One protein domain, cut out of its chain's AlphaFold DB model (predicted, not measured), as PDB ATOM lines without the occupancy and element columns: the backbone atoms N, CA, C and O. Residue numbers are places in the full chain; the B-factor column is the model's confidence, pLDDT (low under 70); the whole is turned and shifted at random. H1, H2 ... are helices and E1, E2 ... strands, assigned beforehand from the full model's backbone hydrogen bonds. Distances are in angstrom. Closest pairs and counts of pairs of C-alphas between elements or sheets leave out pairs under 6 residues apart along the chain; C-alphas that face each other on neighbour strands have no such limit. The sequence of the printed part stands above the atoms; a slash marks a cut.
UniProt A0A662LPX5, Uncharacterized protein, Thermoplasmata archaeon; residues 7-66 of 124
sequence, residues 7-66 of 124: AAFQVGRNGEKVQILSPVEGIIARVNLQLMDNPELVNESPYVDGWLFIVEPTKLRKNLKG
ATOM      1  N   ALA A   7     -35.185  46.141 116.746       94.31
ATOM      2  CA  ALA A   7     -35.355  45.997 115.304       94.31
ATOM      3  C   ALA A   7     -34.720  47.173 114.542       94.31
ATOM      4  O   ALA A   7     -34.967  48.342 114.845       94.31
ATOM      5  N   ALA A   8     -33.899  46.851 113.545       93.81
ATOM      6  CA  ALA A   8     -33.156  47.816 112.741       93.81
ATOM      7  C   ALA A   8     -33.659  47.892 111.300       93.81
ATOM      8  O   ALA A   8     -33.742  48.980 110.732       93.81
ATOM      9  N   PHE A   9     -33.994  46.744 110.713       90.25
ATOM     10  CA  PHE A   9     -34.521  46.638 109.356       90.25
ATOM     11  C   PHE A   9     -35.406  45.398 109.221       90.25
ATOM     12  O   PHE A   9     -35.496  44.576 110.136       90.25
ATOM     13  N   GLN A  10     -36.079  45.286 108.080       91.38
ATOM     14  CA  GLN A  10     -36.973  44.183 107.767       91.38
ATOM     15  C   GLN A  10     -36.540  43.533 106.456       91.38
ATOM     16  O   GLN A  10     -36.247  44.235 105.490       91.38
ATOM     17  N   VAL A  11     -36.526  42.204 106.426       88.25
ATOM     18  CA  VAL A  11     -36.313  41.415 105.210       88.25
ATOM     19  C   VAL A  11     -37.641  40.790 104.821       88.25
ATOM     20  O   VAL A  11     -38.358  40.269 105.676       88.25
ATOM     21  N   GLY A  12     -37.992  40.892 103.541       86.69
ATOM     22  CA  GLY A  12     -39.215  40.327 102.986       86.69
ATOM     23  C   GLY A  12     -38.916  39.143 102.078       86.69
ATOM     24  O   GLY A  12     -37.977  39.200 101.286       86.69
ATOM     25  N   ARG A  13     -39.730  38.093 102.162       79.50
ATOM     26  CA  ARG A  13     -39.641  36.921 101.294       79.50
ATOM     27  C   ARG A  13     -41.023  36.311 101.077       79.50
ATOM     28  O   ARG A  13     -41.694  35.995 102.043       79.50
ATOM     29  N   ASN A  14     -41.446  36.121  99.825       81.00
ATOM     30  CA  ASN A  14     -42.735  35.491  99.481       81.00
ATOM     31  C   ASN A  14     -43.957  36.085 100.222       81.00
ATOM     32  O   ASN A  14     -44.902  35.376 100.540       81.00
ATOM     33  N   GLY A  15     -43.939  37.391 100.512       81.50
ATOM     34  CA  GLY A  15     -44.987  38.073 101.286       81.50
ATOM     35  C   GLY A  15     -44.772  38.060 102.806       81.50
ATOM     36  O   GLY A  15     -45.269  38.960 103.483       81.50
ATOM     37  N   GLU A  16     -43.959  37.138 103.323       82.31
ATOM     38  CA  GLU A  16     -43.516  37.108 104.716       82.31
ATOM     39  C   GLU A  16     -42.498  38.209 104.988       82.31
ATOM     40  O   GLU A  16     -41.693  38.569 104.124       82.31
ATOM     41  N   LYS A  17     -42.508  38.751 106.207       88.81
ATOM     42  CA  LYS A  17     -41.543  39.771 106.611       88.81
ATOM     43  C   LYS A  17     -40.994  39.501 108.000       88.81
ATOM     44  O   LYS A  17     -41.754  39.356 108.950       88.81
ATOM     45  N   VAL A  18     -39.674  39.549 108.130       89.94
ATOM     46  CA  VAL A  18     -38.963  39.309 109.391       89.94
ATOM     47  C   VAL A  18     -38.144  40.521 109.786       89.94
ATOM     48  O   VAL A  18     -37.550  41.189 108.939       89.94
ATOM     49  N   GLN A  19     -38.140  40.833 111.077       92.06
ATOM     50  CA  GLN A  19     -37.331  41.919 111.615       92.06
ATOM     51  C   GLN A  19     -35.936  41.401 111.943       92.06
ATOM     52  O   GLN A  19     -35.777  40.289 112.434       92.06
ATOM     53  N   ILE A  20     -34.927  42.229 111.701       91.56
ATOM     54  CA  ILE A  20     -33.550  41.935 112.078       91.56
ATOM     55  C   ILE A  20     -33.091  42.977 113.089       91.56
ATOM     56  O   ILE A  20     -33.278  44.183 112.902       91.56
ATOM     57  N   LEU A  21     -32.511  42.495 114.184       94.19
ATOM     58  CA  LEU A  21     -32.080  43.315 115.309       94.19
ATOM     59  C   LEU A  21     -30.726  43.982 115.033       94.19
ATOM     60  O   LEU A  21     -29.849  43.399 114.395       94.19
ATOM     61  N   SER A  22     -30.521  45.191 115.558       95.62
ATOM     62  CA  SER A  22     -29.221  45.860 115.463       95.62
ATOM     63  C   SER A  22     -28.200  45.224 116.417       95.62
ATOM     64  O   SER A  22     -28.481  45.114 117.617       95.62
ATOM     65  N   PRO A  23     -26.972  44.907 115.966       95.00
ATOM     66  CA  PRO A  23     -25.907  44.446 116.858       95.00
ATOM     67  C   PRO A  23     -25.306  45.583 117.704       95.00
ATOM     68  O   PRO A  23     -24.673  45.323 118.728       95.00
ATOM     69  N   VAL A  24     -25.506  46.846 117.308       96.62
ATOM     70  CA  VAL A  24     -24.960  48.045 117.973       96.62
ATOM     71  C   VAL A  24     -26.001  49.166 118.069       96.62
ATOM     72  O   VAL A  24     -26.976  49.186 117.321       96.62
ATOM     73  N   GLU A  25     -25.809  50.120 118.983       97.31
ATOM     74  CA  GLU A  25     -26.611  51.351 119.022       97.31
ATOM     75  C   GLU A  25     -25.850  52.523 118.392       97.31
ATOM     76  O   GLU A  25     -24.638  52.662 118.583       97.31
ATOM     77  N   GLY A  26     -26.559  53.379 117.656       97.56
ATOM     78  CA  GLY A  26     -25.941  54.523 116.996       97.56
ATOM     79  C   GLY A  26     -26.799  55.203 115.933       97.56
ATOM     80  O   GLY A  26     -28.009  54.983 115.818       97.56
ATOM     81  N   ILE A  27     -26.154  56.060 115.149       97.88
ATOM     82  CA  ILE A  27     -26.776  56.823 114.063       97.88
ATOM     83  C   ILE A  27     -26.465  56.126 112.739       97.88
ATOM     84  O   ILE A  27     -25.333  55.721 112.507       97.88
ATOM     85  N   ILE A  28     -27.465  55.968 111.869       97.31
ATOM     86  CA  ILE A  28     -27.236  55.428 110.524       97.31
ATOM     87  C   ILE A  28     -26.548  56.520 109.707       97.31
ATOM     88  O   ILE A  28     -27.139  57.573 109.477       97.31
ATOM     89  N   ALA A  29     -25.315  56.262 109.286       97.44
ATOM     90  CA  ALA A  29     -24.511  57.188 108.499       97.44
ATOM     91  C   ALA A  29     -24.708  56.983 106.993       97.44
ATOM     92  O   ALA A  29     -24.679  57.943 106.226       97.44
ATOM     93  N   ARG A  30     -24.911  55.732 106.554       97.38
ATOM     94  CA  ARG A  30     -25.160  55.379 105.147       97.38
ATOM     95  C   ARG A  30     -26.082  54.179 105.038       97.38
ATOM     96  O   ARG A  30     -26.045  53.315 105.902       97.38
ATOM     97  N   VAL A  31     -26.832  54.107 103.946       96.25
ATOM     98  CA  VAL A  31     -27.641  52.948 103.548       96.25
ATOM     99  C   VAL A  31     -27.175  52.513 102.163       96.25
ATOM    100  O   VAL A  31     -26.857  53.372 101.336       96.25
ATOM    101  N   ASN A  32     -27.115  51.208 101.915       96.81
ATOM    102  CA  ASN A  32     -26.776  50.684 100.603       96.81
ATOM    103  C   ASN A  32     -27.995  50.727  99.676       96.81
ATOM    104  O   ASN A  32     -28.848  49.843  99.692       96.81
ATOM    105  N   LEU A  33     -28.079  51.782  98.868       96.12
ATOM    106  CA  LEU A  33     -29.181  51.956  97.923       96.12
ATOM    107  C   LEU A  33     -29.106  50.990  96.730       96.12
ATOM    108  O   LEU A  33     -30.121  50.801  96.072       96.12
ATOM    109  N   GLN A  34     -27.960  50.343  96.474       95.94
ATOM    110  CA  GLN A  34     -27.817  49.384  95.366       95.94
ATOM    111  C   GLN A  34     -28.722  48.158  95.540       95.94
ATOM    112  O   GLN A  34     -29.147  47.568  94.551       95.94
ATOM    113  N   LEU A  35     -29.065  47.826  96.789       94.38
ATOM    114  CA  LEU A  35     -29.963  46.720  97.133       94.38
ATOM    115  C   LEU A  35     -31.423  46.969  96.737       94.38
ATOM    116  O   LEU A  35     -32.212  46.031  96.730       94.38
ATOM    117  N   MET A  36     -31.796  48.216  96.427       91.56
ATOM    118  CA  MET A  36     -33.134  48.523  95.909       91.56
ATOM    119  C   MET A  36     -33.325  47.962  94.499       91.56
ATOM    120  O   MET A  36     -34.425  47.529  94.164       91.56
ATOM    121  N   ASP A  37     -32.250  47.967  93.710       95.75
ATOM    122  CA  ASP A  37     -32.248  47.491  92.330       95.75
ATOM    123  C   ASP A  37     -31.719  46.049  92.221       95.75
ATOM    124  O   ASP A  37     -32.145  45.324  91.330       95.75
ATOM    125  N   ASN A  38     -30.828  45.632  93.135       95.25
ATOM    126  CA  ASN A  38     -30.132  44.334  93.115       95.25
ATOM    127  C   ASN A  38     -30.170  43.653  94.508       95.25
ATOM    128  O   ASN A  38     -29.149  43.589  95.207       95.25
ATOM    129  N   PRO A  39     -31.345  43.215  94.998       92.56
ATOM    130  CA  PRO A  39     -31.488  42.611  96.327       92.56
ATOM    131  C   PRO A  39     -30.721  41.285  96.502       92.56
ATOM    132  O   PRO A  39     -30.369  40.922  97.627       92.56
ATOM    133  N   GLU A  40     -30.431  40.568  95.417       92.44
ATOM    134  CA  GLU A  40     -29.677  39.309  95.385       92.44
ATOM    135  C   GLU A  40     -28.245  39.438  95.918       92.44
ATOM    136  O   GLU A  40     -27.709  38.471  96.465       92.44
ATOM    137  N   LEU A  41     -27.666  40.644  95.886       95.25
ATOM    138  CA  LEU A  41     -26.335  40.924  96.434       95.25
ATOM    139  C   LEU A  41     -26.220  40.572  97.922       95.25
ATOM    140  O   LEU A  41     -25.131  40.231  98.384       95.25
ATOM    141  N   VAL A  42     -27.328  40.614  98.673       92.62
ATOM    142  CA  VAL A  42     -27.363  40.180 100.080       92.62
ATOM    143  C   VAL A  42     -26.982  38.703 100.214       92.62
ATOM    144  O   VAL A  42     -26.337  38.330 101.190       92.62
ATOM    145  N   ASN A  43     -27.342  37.871  99.236       90.44
ATOM    146  CA  ASN A  43     -27.036  36.443  99.235       90.44
ATOM    147  C   ASN A  43     -25.683  36.153  98.568       90.44
ATOM    148  O   ASN A  43     -24.919  35.333  99.070       90.44
ATOM    149  N   GLU A  44     -25.374  36.831  97.460       94.38
ATOM    150  CA  GLU A  44     -24.166  36.572  96.664       94.38
ATOM    151  C   GLU A  44     -22.891  37.152  97.295       94.38
ATOM    152  O   GLU A  44     -21.821  36.547  97.224       94.38
ATOM    153  N   SER A  45     -22.995  38.326  97.923       95.56
ATOM    154  CA  SER A  45     -21.854  39.115  98.403       95.56
ATOM    155  C   SER A  45     -22.133  39.760  99.778       95.56
ATOM    156  O   SER A  45     -21.902  40.958  99.958       95.56
ATOM    157  N   PRO A  46     -22.601  39.007 100.801       93.00
ATOM    158  CA  PRO A  46     -23.164  39.552 102.050       93.00
ATOM    159  C   PRO A  46     -22.239  40.508 102.815       93.00
ATOM    160  O   PRO A  46     -22.703  41.402 103.525       93.00
ATOM    161  N   TYR A  47     -20.924  40.316 102.690       92.25
ATOM    162  CA  TYR A  47     -19.914  41.088 103.416       92.25
ATOM    163  C   TYR A  47     -19.196  42.141 102.565       92.25
ATOM    164  O   TYR A  47     -18.393  42.894 103.118       92.25
ATOM    165  N   VAL A  48     -19.444  42.193 101.251       95.38
ATOM    166  CA  VAL A  48     -18.757  43.117 100.335       95.38
ATOM    167  C   VAL A  48     -19.767  44.043  99.672       95.38
ATOM    168  O   VAL A  48     -19.902  45.177 100.118       95.38
ATOM    169  N   ASP A  49     -20.510  43.572  98.673       96.56
ATOM    170  CA  ASP A  49     -21.463  44.413  97.929       96.56
ATOM    171  C   ASP A  49     -22.866  44.389  98.553       96.56
ATOM    172  O   ASP A  49     -23.635  45.339  98.422       96.56
ATOM    173  N   GLY A  50     -23.174  43.332  99.306       96.25
ATOM    174  CA  GLY A  50     -24.437  43.076  99.999       96.25
ATOM    175  C   GLY A  50     -24.577  43.725 101.380       96.25
ATOM    176  O   GLY A  50     -25.501  43.391 102.121       96.25
ATOM    177  N   TRP A  51     -23.675  44.635 101.770       95.94
ATOM    178  CA  TRP A  51     -23.783  45.347 103.050       95.94
ATOM    179  C   TRP A  51     -25.071  46.179 103.108       95.94
ATOM    180  O   TRP A  51     -25.506  46.731 102.104       95.94
ATOM    181  N   LEU A  52     -25.680  46.310 104.290       95.25
ATOM    182  CA  LEU A  52     -27.013  46.919 104.419       95.25
ATOM    183  C   LEU A  52     -26.960  48.421 104.730       95.25
ATOM    184  O   LEU A  52     -27.517  49.254 104.016       95.25
ATOM    185  N   PHE A  53     -26.303  48.781 105.833       95.75
ATOM    186  CA  PHE A  53     -26.124  50.164 106.267       95.75
ATOM    187  C   PHE A  53     -24.897  50.292 107.178       95.75
ATOM    188  O   PHE A  53     -24.457  49.324 107.796       95.75
ATOM    189  N   ILE A  54     -24.351  51.504 107.277       96.38
ATOM    190  CA  ILE A  54     -23.233  51.849 108.164       96.38
ATOM    191  C   ILE A  54     -23.783  52.617 109.362       96.38
ATOM    192  O   ILE A  54     -24.566  53.556 109.197       96.38
ATOM    193  N   VAL A  55     -23.345  52.241 110.564       97.12
ATOM    194  CA  VAL A  55     -23.723  52.892 111.822       97.12
ATOM    195  C   VAL A  55     -22.516  53.600 112.424       97.12
ATOM    196  O   VAL A  55     -21.466  52.989 112.593       97.12
ATOM    197  N   GLU A  56     -22.697  54.858 112.814       97.75
ATOM    198  CA  GLU A  56     -21.818  55.588 113.727       97.75
ATOM    199  C   GLU A  56     -22.217  55.260 115.175       97.75
ATOM    200  O   GLU A  56     -23.264  55.725 115.649       97.75
ATOM    201  N   PRO A  57     -21.444  54.423 115.893       96.56
ATOM    202  CA  PRO A  57     -21.889  53.889 117.171       96.56
ATOM    203  C   PRO A  57     -21.772  54.928 118.286       96.56
ATOM    204  O   PRO A  57     -20.715  55.523 118.490       96.56
ATOM    205  N   THR A  58     -22.820  55.078 119.095       97.06
ATOM    206  CA  THR A  58     -22.815  56.005 120.242       97.06
ATOM    207  C   THR A  58     -22.275  55.362 121.519       97.06
ATOM    208  O   THR A  58     -21.855  56.070 122.433       97.06
ATOM    209  N   LYS A  59     -22.272  54.021 121.612       94.88
ATOM    210  CA  LYS A  59     -21.783  53.264 122.783       94.88
ATOM    211  C   LYS A  59     -20.939  52.037 122.414       94.88
ATOM    212  O   LYS A  59     -21.082  50.978 123.028       94.88
ATOM    213  N   LEU A  60     -20.000  52.189 121.475       94.31
ATOM    214  CA  LEU A  60     -19.229  51.077 120.895       94.31
ATOM    215  C   LEU A  60     -18.656  50.101 121.937       94.31
ATOM    216  O   LEU A  60     -18.974  48.918 121.911       94.31
ATOM    217  N   ARG A  61     -17.881  50.590 122.919       95.44
ATOM    218  CA  ARG A  61     -17.266  49.733 123.956       95.44
ATOM    219  C   ARG A  61     -18.279  48.892 124.734       95.44
ATOM    220  O   ARG A  61     -17.939  47.804 125.180       95.44
ATOM    221  N   LYS A  62     -19.491  49.411 124.957       95.19
ATOM    222  CA  LYS A  62     -20.560  48.669 125.629       95.19
ATOM    223  C   LYS A  62     -21.140  47.620 124.685       95.19
ATOM    224  O   LYS A  62     -21.290  46.479 125.103       95.19
ATOM    225  N   ASN A  63     -21.427  47.996 123.436       93.88
ATOM    226  CA  ASN A  63     -22.062  47.095 122.478       93.88
ATOM    227  C   ASN A  63     -21.181  45.888 122.145       93.88
ATOM    228  O   ASN A  63     -21.682  44.770 122.121       93.88
ATOM    229  N   LEU A  64     -19.871  46.105 121.984       95.19
ATOM    230  CA  LEU A  64     -18.923  45.054 121.615       95.19
ATOM    231  C   LEU A  64     -18.801  43.928 122.654       95.19
ATOM    232  O   LEU A  64     -18.438  42.822 122.274       95.19
ATOM    233  N   LYS A  65     -19.108  44.172 123.936       94.25
ATOM    234  CA  LYS A  65     -18.982  43.159 125.005       94.25
ATOM    235  C   LYS A  65     -19.942  41.976 124.862       94.25
ATOM    236  O   LYS A  65     -19.693  40.947 125.471       94.25
ATOM    237  N   GLY A  66     -21.051  42.155 124.145       89.69
ATOM    238  CA  GLY A  66     -22.091  41.134 123.980       89.69
ATOM    239  C   GLY A  66     -22.088  40.454 122.613       89.69
ATOM    240  O   GLY A  66     -23.075  39.811 122.277       89.69
TER     241      GLY A  66
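AT A GLANCE: This is residues 7 to 66 of the 124 residues of an uncharacterized protein of Thermoplasmata archaeon (UniProt A0A662LPX5). Two separate two-stranded ladders, the hairpin E1-E2 and the pair E3-E4, make an open frame with a gap between them, joined at one end by residues 22 to 25. The short helices H1 and H2 lie in the excursion between E3 and E4 at one end of that ladder, H3 follows E4 at its other end, and residues 12 to 17, round the hairpin's turn, stick out, as do residues 43 to 48. The printed part has 60 residues, with three named helices and four named strands in the order E1, E2, E3, H1, H2, E4, H3; both sheets are antiparallel, and the class is mixed, helices and strands. The whole is only just loose, close to compact, with a radius of gyration of the C-alphas of 13.0 A, and elongated, spanning 36 by 23 by 17 A.

IN THESE COORDINATES: E1 is residues 7 to 13, 17.2 A long, and begins at C-alpha 7 (-35.355, 45.997, 115.304). E2 is residues 16 to 21, 16.8 A long. E3 is residues 26 to 31, 13.6 A long, and begins at C-alpha 26 (-25.941, 54.523, 116.996). E4 is residues 53 to 57, 12.3 A long. H1 is residues 33 to 36, 5.6 A long, and H2 is residues 41 to 44, 4.9 A long. H3 is residues 60 to 66, 10.8 A long, and ends at C-alpha 66 (-22.091, 41.134, 123.980).

HOW THE PARTS SIT: E1 and E2 are antiparallel neighbours in a hairpin, their directions 153 degrees apart. N 11 and O 18 are 2.9 A apart and N 13 and O 16 are 2.8 A apart, within hydrogen-bond range. E2 and E3 are apart, though a tight link of 4 residues joins them. E3 and E4 are antiparallel neighbours at 155 degrees, with N 29 and O 54 within hydrogen-bond range at 2.8 A. E1 is apart from both E3 and E4. H1 and H2 are close but not clearly touching, the closest C-alphas being those of Leu 35 and Leu 41, 6.9 A apart. H3 is only just apart from E3, with closest C-alphas 8.5 A apart, and it is apart from E1 and E2. H1 and H2 are too short for any O i to N i+4 pair; in H3 1 of 3 such pairs is within hydrogen-bond range, beside 3 of 4 O i to N i+3 pairs.

THE WHOLE: The two C-alphas farthest apart are those of Asn 14 and Arg 61, 38.1 A. The printed part has no cut. No link is long; the link from H2 to E4, with 8 residues, is short, and the other links are tight. The mean pLDDT of the printed part is 93.5, and no printed residue is under 70.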